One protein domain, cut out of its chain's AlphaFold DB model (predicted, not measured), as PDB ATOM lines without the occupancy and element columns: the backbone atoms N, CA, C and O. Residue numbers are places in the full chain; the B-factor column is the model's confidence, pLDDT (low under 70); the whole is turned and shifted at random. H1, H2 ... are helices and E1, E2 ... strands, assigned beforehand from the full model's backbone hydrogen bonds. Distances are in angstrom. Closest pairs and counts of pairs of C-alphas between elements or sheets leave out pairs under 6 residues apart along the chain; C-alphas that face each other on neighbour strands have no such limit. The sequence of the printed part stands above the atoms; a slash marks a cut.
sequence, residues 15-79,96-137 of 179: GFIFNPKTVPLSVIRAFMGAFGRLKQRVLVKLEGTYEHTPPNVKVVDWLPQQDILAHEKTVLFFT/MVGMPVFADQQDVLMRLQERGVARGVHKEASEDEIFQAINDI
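Overview. This is residues 15 to 79 and 96 to 137 of the 179 residues of a protein of Penaeus vannamei (UniProt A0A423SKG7). A small sheet of three parallel strands, E3, E4 and E5, has H3 over one face and H4 over the opposite face. Beside its E3 side is a smaller part made of two parallel strands, E1 and E2, and H1, which meets H4 where the two parts come together; the short H2 only grazes the three-strand sheet. The printed part has 107 residues with four named helices and five named strands, along the chain H1, E1, E2, H2, E3, E4, H3, E5, H4, and its class is mixed, helices and strands. The sheet orders are E3, E4, E5 and E1, E2, both parallel. The whole is compact, with a radius of gyration of the C-alphas of 13.5 A, and its spans are 38 by 32 by 26 A.

Arrangement. H1, residues 25 to 36, is followed by E1, residues 41 to 45, and E2, residues 57 to 60. The closest C-alphas of H1 and E2 are those of Phe 35 and Val 57, 6.8 A apart. E1 and E2 are parallel neighbours at 27 degrees, with N 58 and O 42 at 2.8 A. H2, residues 65 to 69, only grazes the sheet of E3, residues 74 to 79, E4, residues 96 to 98, and E5, residues 118 to 120. E1 and E3 are near each other. E3 and E4 are parallel at 15 degrees, with N 79 and O 97 at 2.9 A; E4 and E5 are parallel at 24 degrees, with N 98 and O 119 at 2.8 A. H3, residues 105 to 114, lies over E5 at a height over the sheet of 8.2 A, slantwise to the strands at 47 degrees to E5 on the local plane; its closest C-alpha pair with E5 is Leu 112 and Ala 118, 5.4 A. E4, H3 and E5 form a strand-helix-strand unit, two parallel neighbour strands with a helix between, and its crossover is right-handed. H4, residues 127 to 135, is on the opposite face at a height of 10.1 A, over E4 and only just over E5, where 3 of its 9 C-alphas fall; it runs along the strands, at 19 degrees to E4 on the local plane. H1 touches H4 with residues 30 to 35 alone, the same way at a steep tilt of 41 degrees; the C-alphas of Ala 30 and Glu 127 are closest, 4.4 A. In H1, H2, H3 and H4 every O i to N i+4 pair is within hydrogen-bond range.

Along the chain. H1 begins at C-alpha 25 (16.875, 48.068, 12.345) and measures 16.1 A from first to last C-alpha. E1 measures 13.1 A, E3 13.8 A, H3 14.4 A and H4 12.6 A. E3 begins at C-alpha 74 (37.919, 34.017, 21.728), and H4 ends at C-alpha 135 (40.441, 46.212, 14.471).

Size, cuts and confidence. The C-alphas farthest apart, those of Glu 51 and Glu 114, are 38.1 A apart. Residues 80 to 95 are not printed, and C-alphas 79 and 96 are 7.1 A apart across this cut, which the link from E3 to E4 spans. Of the links printed whole, E1 to E2 is long, with 11 residues. The mean pLDDT of the printed part is 90.8, and residue 20 is under 70.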
ATOM      1  N   GLY A  15      23.617  42.248  26.504       83.94
ATOM      2  CA  GLY A  15      22.855  41.818  27.676       83.94
ATOM      3  C   GLY A  15      21.358  41.697  27.388       83.94
ATOM      4  O   GLY A  15      20.958  41.286  26.303       83.94
ATOM      5  N   PHE A  16      20.533  42.050  28.373       78.56
ATOM      6  CA  PHE A  16      19.075  42.137  28.220       78.56
ATOM      7  C   PHE A  16      18.614  43.489  27.644       78.56
ATOM      8  O   PHE A  16      17.420  43.695  27.450       78.56
ATOM      9  N   ILE A  17      19.546  44.415  27.382       73.50
ATOM     10  CA  ILE A  17      19.245  45.778  26.922       73.50
ATOM     11  C   ILE A  17      18.897  45.789  25.431       73.50
ATOM     12  O   ILE A  17      18.026  46.542  25.000       73.50
ATOM     13  N   PHE A  18      19.544  44.933  24.634       72.62
ATOM     14  CA  PHE A  18      19.174  44.742  23.233       72.62
ATOM     15  C   PHE A  18      17.906  43.904  23.127       72.62
ATOM     16  O   PHE A  18      17.944  42.685  22.960       72.62
ATOM     17  N   ASN A  19      16.765  44.582  23.187       76.25
ATOM     18  CA  ASN A  19      15.523  44.020  22.702       76.25
ATOM     19  C   ASN A  19      15.379  44.374  21.209       76.25
ATOM     20  O   ASN A  19      15.308  45.556  20.863       76.25
ATOM     21  N   PRO A  20      15.307  43.389  20.301       69.44
ATOM     22  CA  PRO A  20      15.196  43.646  18.865       69.44
ATOM     23  C   PRO A  20      13.912  44.390  18.469       69.44
ATOM     24  O   PRO A  20      13.840  44.933  17.372       69.44
ATOM     25  N   LYS A  21      12.906  44.441  19.352       74.62
ATOM     26  CA  LYS A  21      11.683  45.230  19.151       74.62
ATOM     27  C   LYS A  21      11.883  46.723  19.419       74.62
ATOM     28  O   LYS A  21      11.074  47.522  18.963       74.62
ATOM     29  N   THR A  22      12.911  47.095  20.180       78.56
ATOM     30  CA  THR A  22      13.177  48.489  20.575       78.56
ATOM     31  C   THR A  22      14.426  49.056  19.914       78.56
ATOM     32  O   THR A  22      14.542  50.269  19.772       78.56
ATOM     33  N   VAL A  23      15.366  48.200  19.510       81.94
ATOM     34  CA  VAL A  23      16.565  48.622  18.783       81.94
ATOM     35  C   VAL A  23      16.206  48.902  17.318       81.94
ATOM     36  O   VAL A  23      15.645  48.026  16.656       81.94
ATOM     37  N   PRO A  24      16.549  50.083  16.771       86.19
ATOM     38  CA  PRO A  24      16.313  50.384  15.365       86.19
ATOM     39  C   PRO A  24      16.999  49.379  14.430       86.19
ATOM     40  O   PRO A  24      18.164  49.029  14.618       86.19
ATOM     41  N   LEU A  25      16.311  48.976  13.355       86.44
ATOM     42  CA  LEU A  25      16.875  48.068  12.345       86.44
ATOM     43  C   LEU A  25      18.163  48.609  11.711       86.44
ATOM     44  O   LEU A  25      19.017  47.823  11.312       86.44
ATOM     45  N   SER A  26      18.324  49.934  11.628       88.31
ATOM     46  CA  SER A  26      19.552  50.573  11.143       88.31
ATOM     47  C   SER A  26      20.772  50.211  11.991       88.31
ATOM     48  O   SER A  26      21.823  49.915  11.431       88.31
ATOM     49  N   VAL A  27      20.622  50.155  13.318       89.06
ATOM     50  CA  VAL A  27      21.699  49.775  14.246       89.06
ATOM     51  C   VAL A  27      22.067  48.306  14.052       89.06
ATOM     52  O   VAL A  27      23.242  47.966  13.937       89.06
ATOM     53  N   ILE A  28      21.067  47.426  13.939       89.75
ATOM     54  CA  ILE A  28      21.304  45.999  13.676       89.75
ATOM     55  C   ILE A  28      22.026  45.816  12.336       89.75
ATOM     56  O   ILE A  28      22.979  45.046  12.256       89.75
ATOM     57  N   ARG A  29      21.622  46.551  11.291       91.31
ATOM     58  CA  ARG A  29      22.285  46.514   9.981       91.31
ATOM     59  C   ARG A  29      23.730  46.999  10.046       91.31
ATOM     60  O   ARG A  29      24.579  46.337   9.464       91.31
ATOM     61  N   ALA A  30      24.014  48.076  10.780       93.50
ATOM     62  CA  ALA A  30      25.381  48.560  10.976       93.50
ATOM     63  C   ALA A  30      26.271  47.490  11.630       93.50
ATOM     64  O   ALA A  30      27.376  47.233  11.160       93.50
ATOM     65  N   PHE A  31      25.764  46.786  12.647       94.19
ATOM     66  CA  PHE A  31      26.482  45.657  13.241       94.19
ATOM     67  C   PHE A  31      26.697  44.505  12.259       94.19
ATOM     68  O   PHE A  31      27.815  44.015  12.132       94.19
ATOM     69  N   MET A  32      25.651  44.074  11.551       94.50
ATOM     70  CA  MET A  32      25.767  42.967  10.596       94.50
ATOM     71  C   MET A  32      26.737  43.301   9.456       94.50
ATOM     72  O   MET A  32      27.538  42.447   9.087       94.50
ATOM     73  N   GLY A  33      26.723  44.534   8.941       95.31
ATOM     74  CA  GLY A  33      27.674  44.995   7.927       95.31
ATOM     75  C   GLY A  33      29.115  44.976   8.437       95.31
ATOM     76  O   GLY A  33      29.990  44.362   7.820       95.31
ATOM     77  N   ALA A  34      29.346  45.523   9.634       96.69
ATOM     78  CA  ALA A  34      30.670  45.576  10.244       96.69
ATOM     79  C   ALA A  34      31.204  44.164  10.512       96.69
ATOM     80  O   ALA A  34      32.342  43.844  10.173       96.69
ATOM     81  N   PHE A  35      30.362  43.284  11.060       96.19
ATOM     82  CA  PHE A  35      30.720  41.894  11.323       96.19
ATOM     83  C   PHE A  35      30.959  41.097  10.045       96.19
ATOM     84  O   PHE A  35      31.858  40.261  10.026       96.19
ATOM     85  N   GLY A  36      30.219  41.367   8.969       96.12
ATOM     86  CA  GLY A  36      30.417  40.716   7.672       96.12
ATOM     87  C   GLY A  36      31.788  40.980   7.046       96.12
ATOM     88  O   GLY A  36      32.265  40.172   6.253       96.12
ATOM     89  N   ARG A  37      32.451  42.074   7.435       96.31
ATOM     90  CA  ARG A  37      33.809  42.431   6.987       96.31
ATOM     91  C   ARG A  37      34.916  41.748   7.790       96.31
ATOM     92  O   ARG A  37      36.079  41.796   7.393       96.31
ATOM     93  N   LEU A  38      34.582  41.136   8.925       95.19
ATOM     94  CA  LEU A  38      35.548  40.475   9.795       95.19
ATOM     95  C   LEU A  38      35.943  39.102   9.249       95.19
ATOM     96  O   LEU A  38      35.118  38.343   8.744       95.19
ATOM     97  N   LYS A  39      37.216  38.738   9.428       94.00
ATOM     98  CA  LYS A  39      37.706  37.378   9.135       94.00
ATOM     99  C   LYS A  39      37.287  36.378  10.217       94.00
ATOM    100  O   LYS A  39      37.248  35.176   9.975       94.00
ATOM    101  N   GLN A  40      37.003  36.879  11.418       95.19
ATOM    102  CA  GLN A  40      36.583  36.110  12.580       95.19
ATOM    103  C   GLN A  40      35.172  35.551  12.396       95.19
ATOM    104  O   GLN A  40      34.312  36.148  11.740       95.19
ATOM    105  N   ARG A  41      34.899  34.430  13.073       96.12
ATOM    106  CA  ARG A  41      33.515  34.011  13.310       96.12
ATOM    107  C   ARG A  41      32.920  34.915  14.383       96.12
ATOM    108  O   ARG A  41      33.502  35.050  15.455       96.12
ATOM    109  N   VAL A  42      31.744  35.476  14.137       97.00
ATOM    110  CA  VAL A  42      31.057  36.329  15.113       97.00
ATOM    111  C   VAL A  42      29.863  35.585  15.694       97.00
ATOM    112  O   VAL A  42      28.985  35.135  14.955       97.00
ATOM    113  N   LEU A  43      29.833  35.430  17.017       96.62
ATOM    114  CA  LEU A  43      28.684  34.902  17.750       96.62
ATOM    115  C   LEU A  43      27.875  36.074  18.295       96.62
ATOM    116  O   LEU A  43      28.370  36.832  19.124       96.62
ATOM    117  N   VAL A  44      26.637  36.214  17.839       95.06
ATOM    118  CA  VAL A  44      25.751  37.326  18.191       95.06
ATOM    119  C   VAL A  44      24.616  36.777  19.043       95.06
ATOM    120  O   VAL A  44      23.796  36.001  18.549       95.06
ATOM    121  N   LYS A  45      24.554  37.175  20.318       93.50
ATOM    122  CA  LYS A  45      23.384  36.898  21.161       93.50
ATOM    123  C   LYS A  45      22.301  37.936  20.875       93.50
ATOM    124  O   LYS A  45      22.416  39.070  21.342       93.50
ATOM    125  N   LEU A  46      21.275  37.544  20.128       89.88
ATOM    126  CA  LEU A  46      20.151  38.399  19.754       89.88
ATOM    127  C   LEU A  46      18.924  37.541  19.414       89.88
ATOM    128  O   LEU A  46      19.043  36.527  18.729       89.88
ATOM    129  N   GLU A  47      17.750  37.934  19.903       86.75
ATOM    130  CA  GLU A  47      16.500  37.221  19.620       86.75
ATOM    131  C   GLU A  47      15.976  37.541  18.215       86.75
ATOM    132  O   GLU A  47      16.015  38.684  17.774       86.75
ATOM    133  N   GLY A  48      15.412  36.544  17.531       83.88
ATOM    134  CA  GLY A  48      14.769  36.720  16.227       83.88
ATOM    135  C   GLY A  48      15.578  36.185  15.046       83.88
ATOM    136  O   GLY A  48      16.616  35.546  15.201       83.88
ATOM    137  N   THR A  49      15.042  36.401  13.844       81.31
ATOM    138  CA  THR A  49      15.665  36.013  12.570       81.31
ATOM    139  C   THR A  49      15.937  37.266  11.754       81.31
ATOM    140  O   THR A  49      15.084  38.147  11.675       81.31
ATOM    141  N   TYR A  50      17.121  37.334  11.150       84.94
ATOM    142  CA  TYR A  50      17.585  38.498  10.405       84.94
ATOM    143  C   TYR A  50      17.909  38.105   8.971       84.94
ATOM    144  O   TYR A  50      18.777  37.261   8.726       84.94
ATOM    145  N   GLU A  51      17.213  38.732   8.027       79.00
ATOM    146  CA  GLU A  51      17.528  38.621   6.607       79.00
ATOM    147  C   GLU A  51      18.946  39.154   6.350       79.00
ATOM    148  O   GLU A  51      19.380  40.122   6.974       79.00
ATOM    149  N   HIS A  52      19.677  38.505   5.441       83.81
ATOM    150  CA  HIS A  52      21.046  38.878   5.060       83.81
ATOM    151  C   HIS A  52      22.094  38.812   6.189       83.81
ATOM    152  O   HIS A  52      23.038  39.598   6.215       83.81
ATOM    153  N   THR A  53      21.975  37.843   7.103       91.75
ATOM    154  CA  THR A  53      23.051  37.555   8.067       91.75
ATOM    155  C   THR A  53      24.322  37.105   7.320       91.75
ATOM    156  O   THR A  53      24.246  36.137   6.557       91.75
ATOM    157  N   PRO A  54      25.489  37.753   7.523       95.12
ATOM    158  CA  PRO A  54      26.727  37.358   6.854       95.12
ATOM    159  C   PRO A  54      27.142  35.914   7.183       95.12
ATOM    160  O   PRO A  54      26.887  35.436   8.292       95.12
ATOM    161  N   PRO A  55      27.852  35.209   6.282       94.50
ATOM    162  CA  PRO A  55      28.191  33.794   6.466       94.50
ATOM    163  C   PRO A  55      29.086  33.533   7.691       94.50
ATOM    164  O   PRO A  55      29.010  32.472   8.318       94.50
ATOM    165  N   ASN A  56      29.913  34.509   8.071       95.62
ATOM    166  CA  ASN A  56      30.772  34.456   9.253       95.62
ATOM    167  C   ASN A  56      30.051  34.880  10.548       95.62
ATOM    168  O   ASN A  56      30.601  34.678  11.635       95.62
ATOM    169  N   VAL A  57      28.792  35.321  10.489       96.06
ATOM    170  CA  VAL A  57      27.970  35.672  11.660       96.06
ATOM    171  C   VAL A  57      27.022  34.530  12.032       96.06
ATOM    172  O   VAL A  57      26.472  33.839  11.173       96.06
ATOM    173  N   LYS A  58      26.899  34.230  13.326       94.94
ATOM    174  CA  LYS A  58      25.924  33.273  13.858       94.94
ATOM    175  C   LYS A  58      25.097  33.977  14.917       94.94
ATOM    176  O   LYS A  58      25.604  34.264  15.999       94.94
ATOM    177  N   VAL A  59      23.829  34.204  14.602       93.56
ATOM    178  CA  VAL A  59      22.856  34.747  15.547       93.56
ATOM    179  C   VAL A  59      22.232  33.601  16.334       93.56
ATOM    180  O   VAL A  59      21.842  32.586  15.756       93.56
ATOM    181  N   VAL A  60      22.185  33.745  17.655       92.06
ATOM    182  CA  VAL A  60      21.529  32.807  18.573       92.06
ATOM    183  C   VAL A  60      20.775  33.585  19.646       92.06
ATOM    184  O   VAL A  60      21.234  34.626  20.111       92.06
ATOM    185  N   ASP A  61      19.637  33.060  20.080       89.44
ATOM    186  CA  ASP A  61      18.838  33.634  21.167       89.44
ATOM    187  C   ASP A  61      19.524  33.466  22.534       89.44
ATOM    188  O   ASP A  61      19.360  34.270  23.455       89.44
ATOM    189  N   TRP A  62      20.333  32.415  22.672       89.81
ATOM    190  CA  TRP A  62      21.065  32.112  23.886       89.81
ATOM    191  C   TRP A  62      22.426  31.473  23.604       89.81
ATOM    192  O   TRP A  62      22.600  30.701  22.662       89.81
ATOM    193  N   LEU A  63      23.397  31.787  24.464       92.25
ATOM    194  CA  LEU A  63      24.728  31.190  24.460       92.25
ATOM    195  C   LEU A  63      25.329  31.153  25.876       92.25
ATOM    196  O   LEU A  63      24.984  32.004  26.704       92.25
ATOM    197  N   PRO A  64      26.246  30.210  26.160       92.56
ATOM    198  CA  PRO A  64      26.993  30.177  27.412       92.56
ATOM    199  C   PRO A  64      28.162  31.180  27.364       92.56
ATOM    200  O   PRO A  64      29.282  30.829  27.003       92.56
ATOM    201  N   GLN A  65      27.889  32.447  27.694       93.81
ATOM    202  CA  GLN A  65      28.838  33.571  27.573       93.81
ATOM    203  C   GLN A  65      30.192  33.293  28.231       93.81
ATOM    204  O   GLN A  65      31.215  33.365  27.557       93.81
ATOM    205  N   GLN A  66      30.193  32.929  29.514       93.25
ATOM    206  CA  GLN A  66      31.417  32.659  30.262       93.25
ATOM    207  C   GLN A  66      32.247  31.528  29.621       93.25
ATOM    208  O   GLN A  66      33.462  31.652  29.532       93.25
ATOM    209  N   ASP A  67      31.611  30.466  29.110       91.06
ATOM    210  CA  ASP A  67      32.322  29.346  28.467       91.06
ATOM    211  C   ASP A  67      32.946  29.775  27.130       91.06
ATOM    212  O   ASP A  67      34.013  29.297  26.749       91.06
ATOM    213  N   ILE A  68      32.290  30.693  26.412       94.38
ATOM    214  CA  ILE A  68      32.836  31.281  25.184       94.38
ATOM    215  C   ILE A  68      34.001  32.209  25.524       94.38
ATOM    216  O   ILE A  68      35.042  32.104  24.886       94.38
ATOM    217  N   LEU A  69      33.873  33.075  26.530       93.12
ATOM    218  CA  LEU A  69      34.961  33.959  26.965       93.12
ATOM    219  C   LEU A  69      36.176  33.173  27.484       93.12
ATOM    220  O   LEU A  69      37.307  33.582  27.240       93.12
ATOM    221  N   ALA A  70      35.954  32.021  28.118       91.06
ATOM    222  CA  ALA A  70      37.016  31.126  28.574       91.06
ATOM    223  C   ALA A  70      37.795  30.450  27.435       91.06
ATOM    224  O   ALA A  70      38.908  29.967  27.645       91.06
ATOM    225  N   HIS A  71      37.211  30.372  26.240       89.88
ATOM    226  CA  HIS A  71      37.772  29.609  25.137       89.88
ATOM    227  C   HIS A  71      38.986  30.306  24.507       89.88
ATOM    228  O   HIS A  71      38.940  31.489  24.180       89.88
ATOM    229  N   GLU A  72      40.046  29.547  24.217       89.00
ATOM    230  CA  GLU A  72      41.308  30.067  23.656       89.00
ATOM    231  C   GLU A  72      41.135  30.886  22.369       89.00
ATOM    232  O   GLU A  72      41.761  31.928  22.210       89.00
ATOM    233  N   LYS A  73      40.234  30.444  21.484       91.44
ATOM    234  CA  LYS A  73      39.922  31.114  20.213       91.44
ATOM    235  C   LYS A  73      39.099  32.392  20.356       91.44
ATOM    236  O   LYS A  73      38.839  33.023  19.336       91.44
ATOM    237  N   THR A  74      38.638  32.756  21.548       92.69
ATOM    238  CA  THR A  74      37.919  34.017  21.728       92.69
ATOM    239  C   THR A  74      38.922  35.155  21.777       92.69
ATOM    240  O   THR A  74      39.766  35.229  22.671       92.69
ATOM    241  N   VAL A  75      38.839  36.018  20.769       92.81
ATOM    242  CA  VAL A  75      39.800  37.103  20.543       92.81
ATOM    243  C   VAL A  75      39.244  38.463  20.935       92.81
ATOM    244  O   VAL A  75      40.021  39.377  21.165       92.81
ATOM    245  N   LEU A  76      37.918  38.604  21.027       95.31
ATOM    246  CA  LEU A  76      37.277  39.870  21.365       95.31
ATOM    247  C   LEU A  76      35.903  39.664  21.999       95.31
ATOM    248  O   LEU A  76      35.137  38.789  21.576       95.31
ATOM    249  N   PHE A  77      35.569  40.542  22.942       96.62
ATOM    250  CA  PHE A  77      34.230  40.679  23.492       96.62
ATOM    251  C   PHE A  77      33.626  42.058  23.208       96.62
ATOM    252  O   PHE A  77      34.077  43.077  23.725       96.62
ATOM    253  N   PHE A  78      32.565  42.094  22.408       97.00
ATOM    254  CA  PHE A  78      31.767  43.291  22.183       97.00
ATOM    255  C   PHE A  78      30.598  43.331  23.173       97.00
ATOM    256  O   PHE A  78      29.779  42.404  23.221       97.00
ATOM    257  N   THR A  79      30.514  44.405  23.958       95.44
ATOM    258  CA  THR A  79      29.659  44.484  25.148       95.44
ATOM    259  C   THR A  79      29.022  45.855  25.344       95.44
ATOM    260  O   THR A  79      29.559  46.878  24.940       95.44
ATOM    261  N   MET A  96      38.151  44.130  24.829       94.88
ATOM    262  CA  MET A  96      36.753  44.536  24.689       94.88
ATOM    263  C   MET A  96      36.538  45.703  23.727       94.88
ATOM    264  O   MET A  96      37.332  46.638  23.652       94.88
ATOM    265  N   VAL A  97      35.390  45.691  23.055       96.44
ATOM    266  CA  VAL A  97      34.794  46.909  22.493       96.44
ATOM    267  C   VAL A  97      33.492  47.171  23.234       96.44
ATOM    268  O   VAL A  97      32.609  46.315  23.292       96.44
ATOM    269  N   GLY A  98      33.404  48.338  23.859       95.12
ATOM    270  CA  GLY A  98      32.277  48.757  24.671       95.12
ATOM    271  C   GLY A  98      31.371  49.738  23.939       95.12
ATOM    272  O   GLY A  98      31.846  50.735  23.400       95.12
ATOM    273  N   MET A  99      30.064  49.497  23.989       95.25
ATOM    274  CA  MET A  99      29.024  50.443  23.579       95.25
ATOM    275  C   MET A  99      28.100  50.728  24.775       95.25
ATOM    276  O   MET A  99      27.083  50.052  24.941       95.25
ATOM    277  N   PRO A 100      28.441  51.690  25.648       92.50
ATOM    278  CA  PRO A 100      27.596  52.057  26.777       92.50
ATOM    279  C   PRO A 100      26.231  52.564  26.305       92.50
ATOM    280  O   PRO A 100      26.143  53.352  25.364       92.50
ATOM    281  N   VAL A 101      25.170  52.142  26.988       87.56
ATOM    282  CA  VAL A 101      23.788  52.544  26.703       87.56
ATOM    283  C   VAL A 101      23.231  53.444  27.811       87.56
ATOM    284  O   VAL A 101      22.651  54.480  27.497       87.56
ATOM    285  N   PHE A 102      23.397  53.084  29.093       83.31
ATOM    286  CA  PHE A 102      22.910  53.882  30.234       83.31
ATOM    287  C   PHE A 102      23.594  53.520  31.569       83.31
ATOM    288  O   PHE A 102      24.387  52.584  31.637       83.31
ATOM    289  N   ALA A 103      23.235  54.240  32.642       86.31
ATOM    290  CA  ALA A 103      23.752  54.071  34.005       86.31
ATOM    291  C   ALA A 103      25.282  54.236  34.091       86.31
ATOM    292  O   ALA A 103      25.842  55.151  33.494       86.31
ATOM    293  N   ASP A 104      25.949  53.369  34.843       86.38
ATOM    294  CA  ASP A 104      27.381  53.385  35.149       86.38
ATOM    295  C   ASP A 104      28.263  52.838  34.011       86.38
ATOM    296  O   ASP A 104      29.488  52.837  34.107       86.38
ATOM    297  N   GLN A 105      27.664  52.395  32.901       92.00
ATOM    298  CA  GLN A 105      28.371  51.753  31.785       92.00
ATOM    299  C   GLN A 105      29.443  52.654  31.153       92.00
ATOM    300  O   GLN A 105      30.462  52.152  30.673       92.00
ATOM    301  N   GLN A 106      29.229  53.976  31.150       93.25
ATOM    302  CA  GLN A 106      30.210  54.943  30.646       93.25
ATOM    303  C   GLN A 106      31.439  55.027  31.558       93.25
ATOM    304  O   GLN A 106      32.564  54.946  31.067       93.25
ATOM    305  N   ASP A 107      31.234  55.101  32.873       93.81
ATOM    306  CA  ASP A 107      32.324  55.132  33.854       93.81
ATOM    307  C   ASP A 107      33.119  53.822  33.848       93.81
ATOM    308  O   ASP A 107      34.348  53.822  33.955       93.81
ATOM    309  N   VAL A 108      32.425  52.689  33.684       93.06
ATOM    310  CA  VAL A 108      33.062  51.377  33.519       93.06
ATOM    311  C   VAL A 108      33.940  51.364  32.271       93.06
ATOM    312  O   VAL A 108      35.108  50.987  32.362       93.06
ATOM    313  N   LEU A 109      33.421  51.806  31.122       94.38
ATOM    314  CA  LEU A 109      34.203  51.869  29.889       94.38
ATOM    315  C   LEU A 109      35.437  52.762  30.043       94.38
ATOM    316  O   LEU A 109      36.526  52.342  29.660       94.38
ATOM    317  N   MET A 110      35.289  53.949  30.636       93.50
ATOM    318  CA  MET A 110      36.396  54.885  30.845       93.50
ATOM    319  C   MET A 110      37.547  54.221  31.613       93.50
ATOM    320  O   MET A 110      38.687  54.228  31.153       93.50
ATOM    321  N   ARG A 111      37.240  53.527  32.715       91.62
ATOM    322  CA  ARG A 111      38.235  52.791  33.516       91.62
ATOM    323  C   ARG A 111      38.902  51.650  32.745       91.62
ATOM    324  O   ARG A 111      40.057  51.321  33.006       91.62
ATOM    325  N   LEU A 112      38.187  51.003  31.824       91.12
ATOM    326  CA  LEU A 112      38.753  49.957  30.966       91.12
ATOM    327  C   LEU A 112      39.664  50.549  29.883       91.12
ATOM    328  O   LEU A 112      40.711  49.975  29.584       91.12
ATOM    329  N   GLN A 113      39.301  51.709  29.331       90.69
ATOM    330  CA  GLN A 113      40.129  52.437  28.371       90.69
ATOM    331  C   GLN A 113      41.427  52.940  29.016       90.69
ATOM    332  O   GLN A 113      42.490  52.772  28.423       90.69
ATOM    333  N   GLU A 114      41.371  53.467  30.245       88.88
ATOM    334  CA  GLU A 114      42.558  53.864  31.027       88.88
ATOM    335  C   GLU A 114      43.531  52.700  31.262       88.88
ATOM    336  O   GLU A 114      44.742  52.896  31.338       88.88
ATOM    337  N   ARG A 115      43.007  51.473  31.348       85.94
ATOM    338  CA  ARG A 115      43.796  50.240  31.491       85.94
ATOM    339  C   ARG A 115      44.275  49.661  30.157       85.94
ATOM    340  O   ARG A 115      44.951  48.638  30.168       85.94
ATOM    341  N   GLY A 116      43.896  50.262  29.029       86.25
ATOM    342  CA  GLY A 116      44.255  49.794  27.689       86.25
ATOM    343  C   GLY A 116      43.525  48.527  27.231       86.25
ATOM    344  O   GLY A 116      43.906  47.951  26.221       86.25
ATOM    345  N   VAL A 117      42.476  48.086  27.937       88.69
ATOM    346  CA  VAL A 117      41.822  46.782  27.684       88.69
ATOM    347  C   VAL A 117      40.533  46.876  26.874       88.69
ATOM    348  O   VAL A 117      39.936  45.854  26.527       88.69
ATOM    349  N   ALA A 118      40.075  48.099  26.602       92.81
ATOM    350  CA  ALA A 118      38.868  48.337  25.833       92.81
ATOM    351  C   ALA A 118      38.968  49.548  24.902       92.81
ATOM    352  O   ALA A 118      39.694  50.509  25.169       92.81
ATOM    353  N   ARG A 119      38.163  49.524  23.838       94.06
ATOM    354  CA  ARG A 119      37.801  50.697  23.028       94.06
ATOM    355  C   ARG A 119      36.314  50.990  23.160       94.06
ATOM    356  O   ARG A 119      35.527  50.091  23.434       94.06
ATOM    357  N   GLY A 120      35.945  52.252  22.984       94.12
ATOM    358  CA  GLY A 120      34.563  52.713  23.039       94.12
ATOM    359  C   GLY A 120      33.993  52.985  21.658       94.12
ATOM    360  O   GLY A 120      34.697  53.531  20.813       94.12
ATOM    361  N   VAL A 121      32.715  52.675  21.462       95.19
ATOM    362  CA  VAL A 121      31.930  53.160  20.323       95.19
ATOM    363  C   VAL A 121      30.639  53.812  20.801       95.19
ATOM    364  O   VAL A 121      30.057  53.422  21.815       95.19
ATOM    365  N   HIS A 122      30.191  54.824  20.063       92.31
ATOM    366  CA  HIS A 122      28.938  55.510  20.349       92.31
ATOM    367  C   HIS A 122      27.731  54.650  19.943       92.31
ATOM    368  O   HIS A 122      27.817  53.858  19.011       92.31
ATOM    369  N   LYS A 123      26.580  54.813  20.602       87.94
ATOM    370  CA  LYS A 123      25.367  54.022  20.305       87.94
ATOM    371  C   LYS A 123      24.795  54.267  18.895       87.94
ATOM    372  O   LYS A 123      24.142  53.388  18.345       87.94
ATOM    373  N   GLU A 124      25.065  55.433  18.307       89.06
ATOM    374  CA  GLU A 124      24.770  55.758  16.901       89.06
ATOM    375  C   GLU A 124      25.961  55.537  15.953       89.06
ATOM    376  O   GLU A 124      25.961  56.072  14.846       89.06
ATOM    377  N   ALA A 125      26.979  54.777  16.369       92.38
ATOM    378  CA  ALA A 125      28.131  54.502  15.521       92.38
ATOM    379  C   ALA A 125      27.718  53.847  14.196       92.38
ATOM    380  O   ALA A 125      26.867  52.952  14.133       92.38
ATOM    381  N   SER A 126      28.363  54.308  13.137       96.06
ATOM    382  CA  SER A 126      28.279  53.749  11.799       96.06
ATOM    383  C   SER A 126      28.941  52.372  11.718       96.06
ATOM    384  O   SER A 126      29.713  51.958  12.583       96.06
ATOM    385  N   GLU A 127      28.658  51.665  10.624       96.00
ATOM    386  CA  GLU A 127      29.322  50.404  10.296       96.00
ATOM    387  C   GLU A 127      30.854  50.533  10.324       96.00
ATOM    388  O   GLU A 127      31.542  49.685  10.892       96.00
ATOM    389  N   ASP A 128      31.384  51.609   9.738       96.94
ATOM    390  CA  ASP A 128      32.823  51.846   9.663       96.94
ATOM    391  C   ASP A 128      33.432  52.090  11.039       96.94
ATOM    392  O   ASP A 128      34.458  51.495  11.355       96.94
ATOM    393  N   GLU A 129      32.794  52.891  11.892       96.25
ATOM    394  CA  GLU A 129      33.281  53.135  13.256       96.25
ATOM    395  C   GLU A 129      33.301  51.849  14.093       96.25
ATOM    396  O   GLU A 129      34.270  51.596  14.812       96.25
ATOM    397  N   ILE A 130      32.272  51.001  13.964       96.81
ATOM    398  CA  ILE A 130      32.223  49.692  14.634       96.81
ATOM    399  C   ILE A 130      33.353  48.794  14.122       96.81
ATOM    400  O   ILE A 130      34.062  48.173  14.916       96.81
ATOM    401  N   PHE A 131      33.530  48.722  12.801       96.75
ATOM    402  CA  PHE A 131      34.575  47.911  12.189       96.75
ATOM    403  C   PHE A 131      35.977  48.380  12.601       96.75
ATOM    404  O   PHE A 131      36.816  47.543  12.939       96.75
ATOM    405  N   GLN A 132      36.235  49.689  12.609       95.19
ATOM    406  CA  GLN A 132      37.533  50.227  13.019       95.19
ATOM    407  C   GLN A 132      37.804  49.951  14.495       95.19
ATOM    408  O   GLN A 132      38.842  49.386  14.818       95.19
ATOM    409  N   ALA A 133      36.841  50.196  15.387       94.31
ATOM    410  CA  ALA A 133      37.026  49.931  16.815       94.31
ATOM    411  C   ALA A 133      37.372  48.462  17.127       94.31
ATOM    412  O   ALA A 133      38.133  48.190  18.055       94.31
ATOM    413  N   ILE A 134      36.831  47.519  16.347       93.94
ATOM    414  CA  ILE A 134      37.128  46.083  16.456       93.94
ATOM    415  C   ILE A 134      38.546  45.742  15.977       93.94
ATOM    416  O   ILE A 134      39.137  44.804  16.503       93.94
ATOM    417  N   ASN A 135      39.093  46.463  14.996       91.50
ATOM    418  CA  ASN A 135      40.441  46.212  14.471       91.50
ATOM    419  C   ASN A 135      41.532  47.014  15.200       91.50
ATOM    420  O   ASN A 135      42.672  46.563  15.264       91.50
ATOM    421  N   ASP A 136      41.184  48.164  15.777       88.75
ATOM    422  CA  ASP A 136      42.105  49.066  16.483       88.75
ATOM    423  C   ASP A 136      42.437  48.605  17.908       88.75
ATOM    424  O   ASP A 136      43.335  49.146  18.567       88.75
ATOM    425  N   ILE A 137      41.685  47.638  18.434       83.12
ATOM    426  CA  ILE A 137      41.986  47.036  19.726       83.12
ATOM    427  C   ILE A 137      43.189  46.098  19.571       83.12
ATOM    428  O   ILE A 137      43.131  45.051  18.927       83.12
TER     429      ILE A 137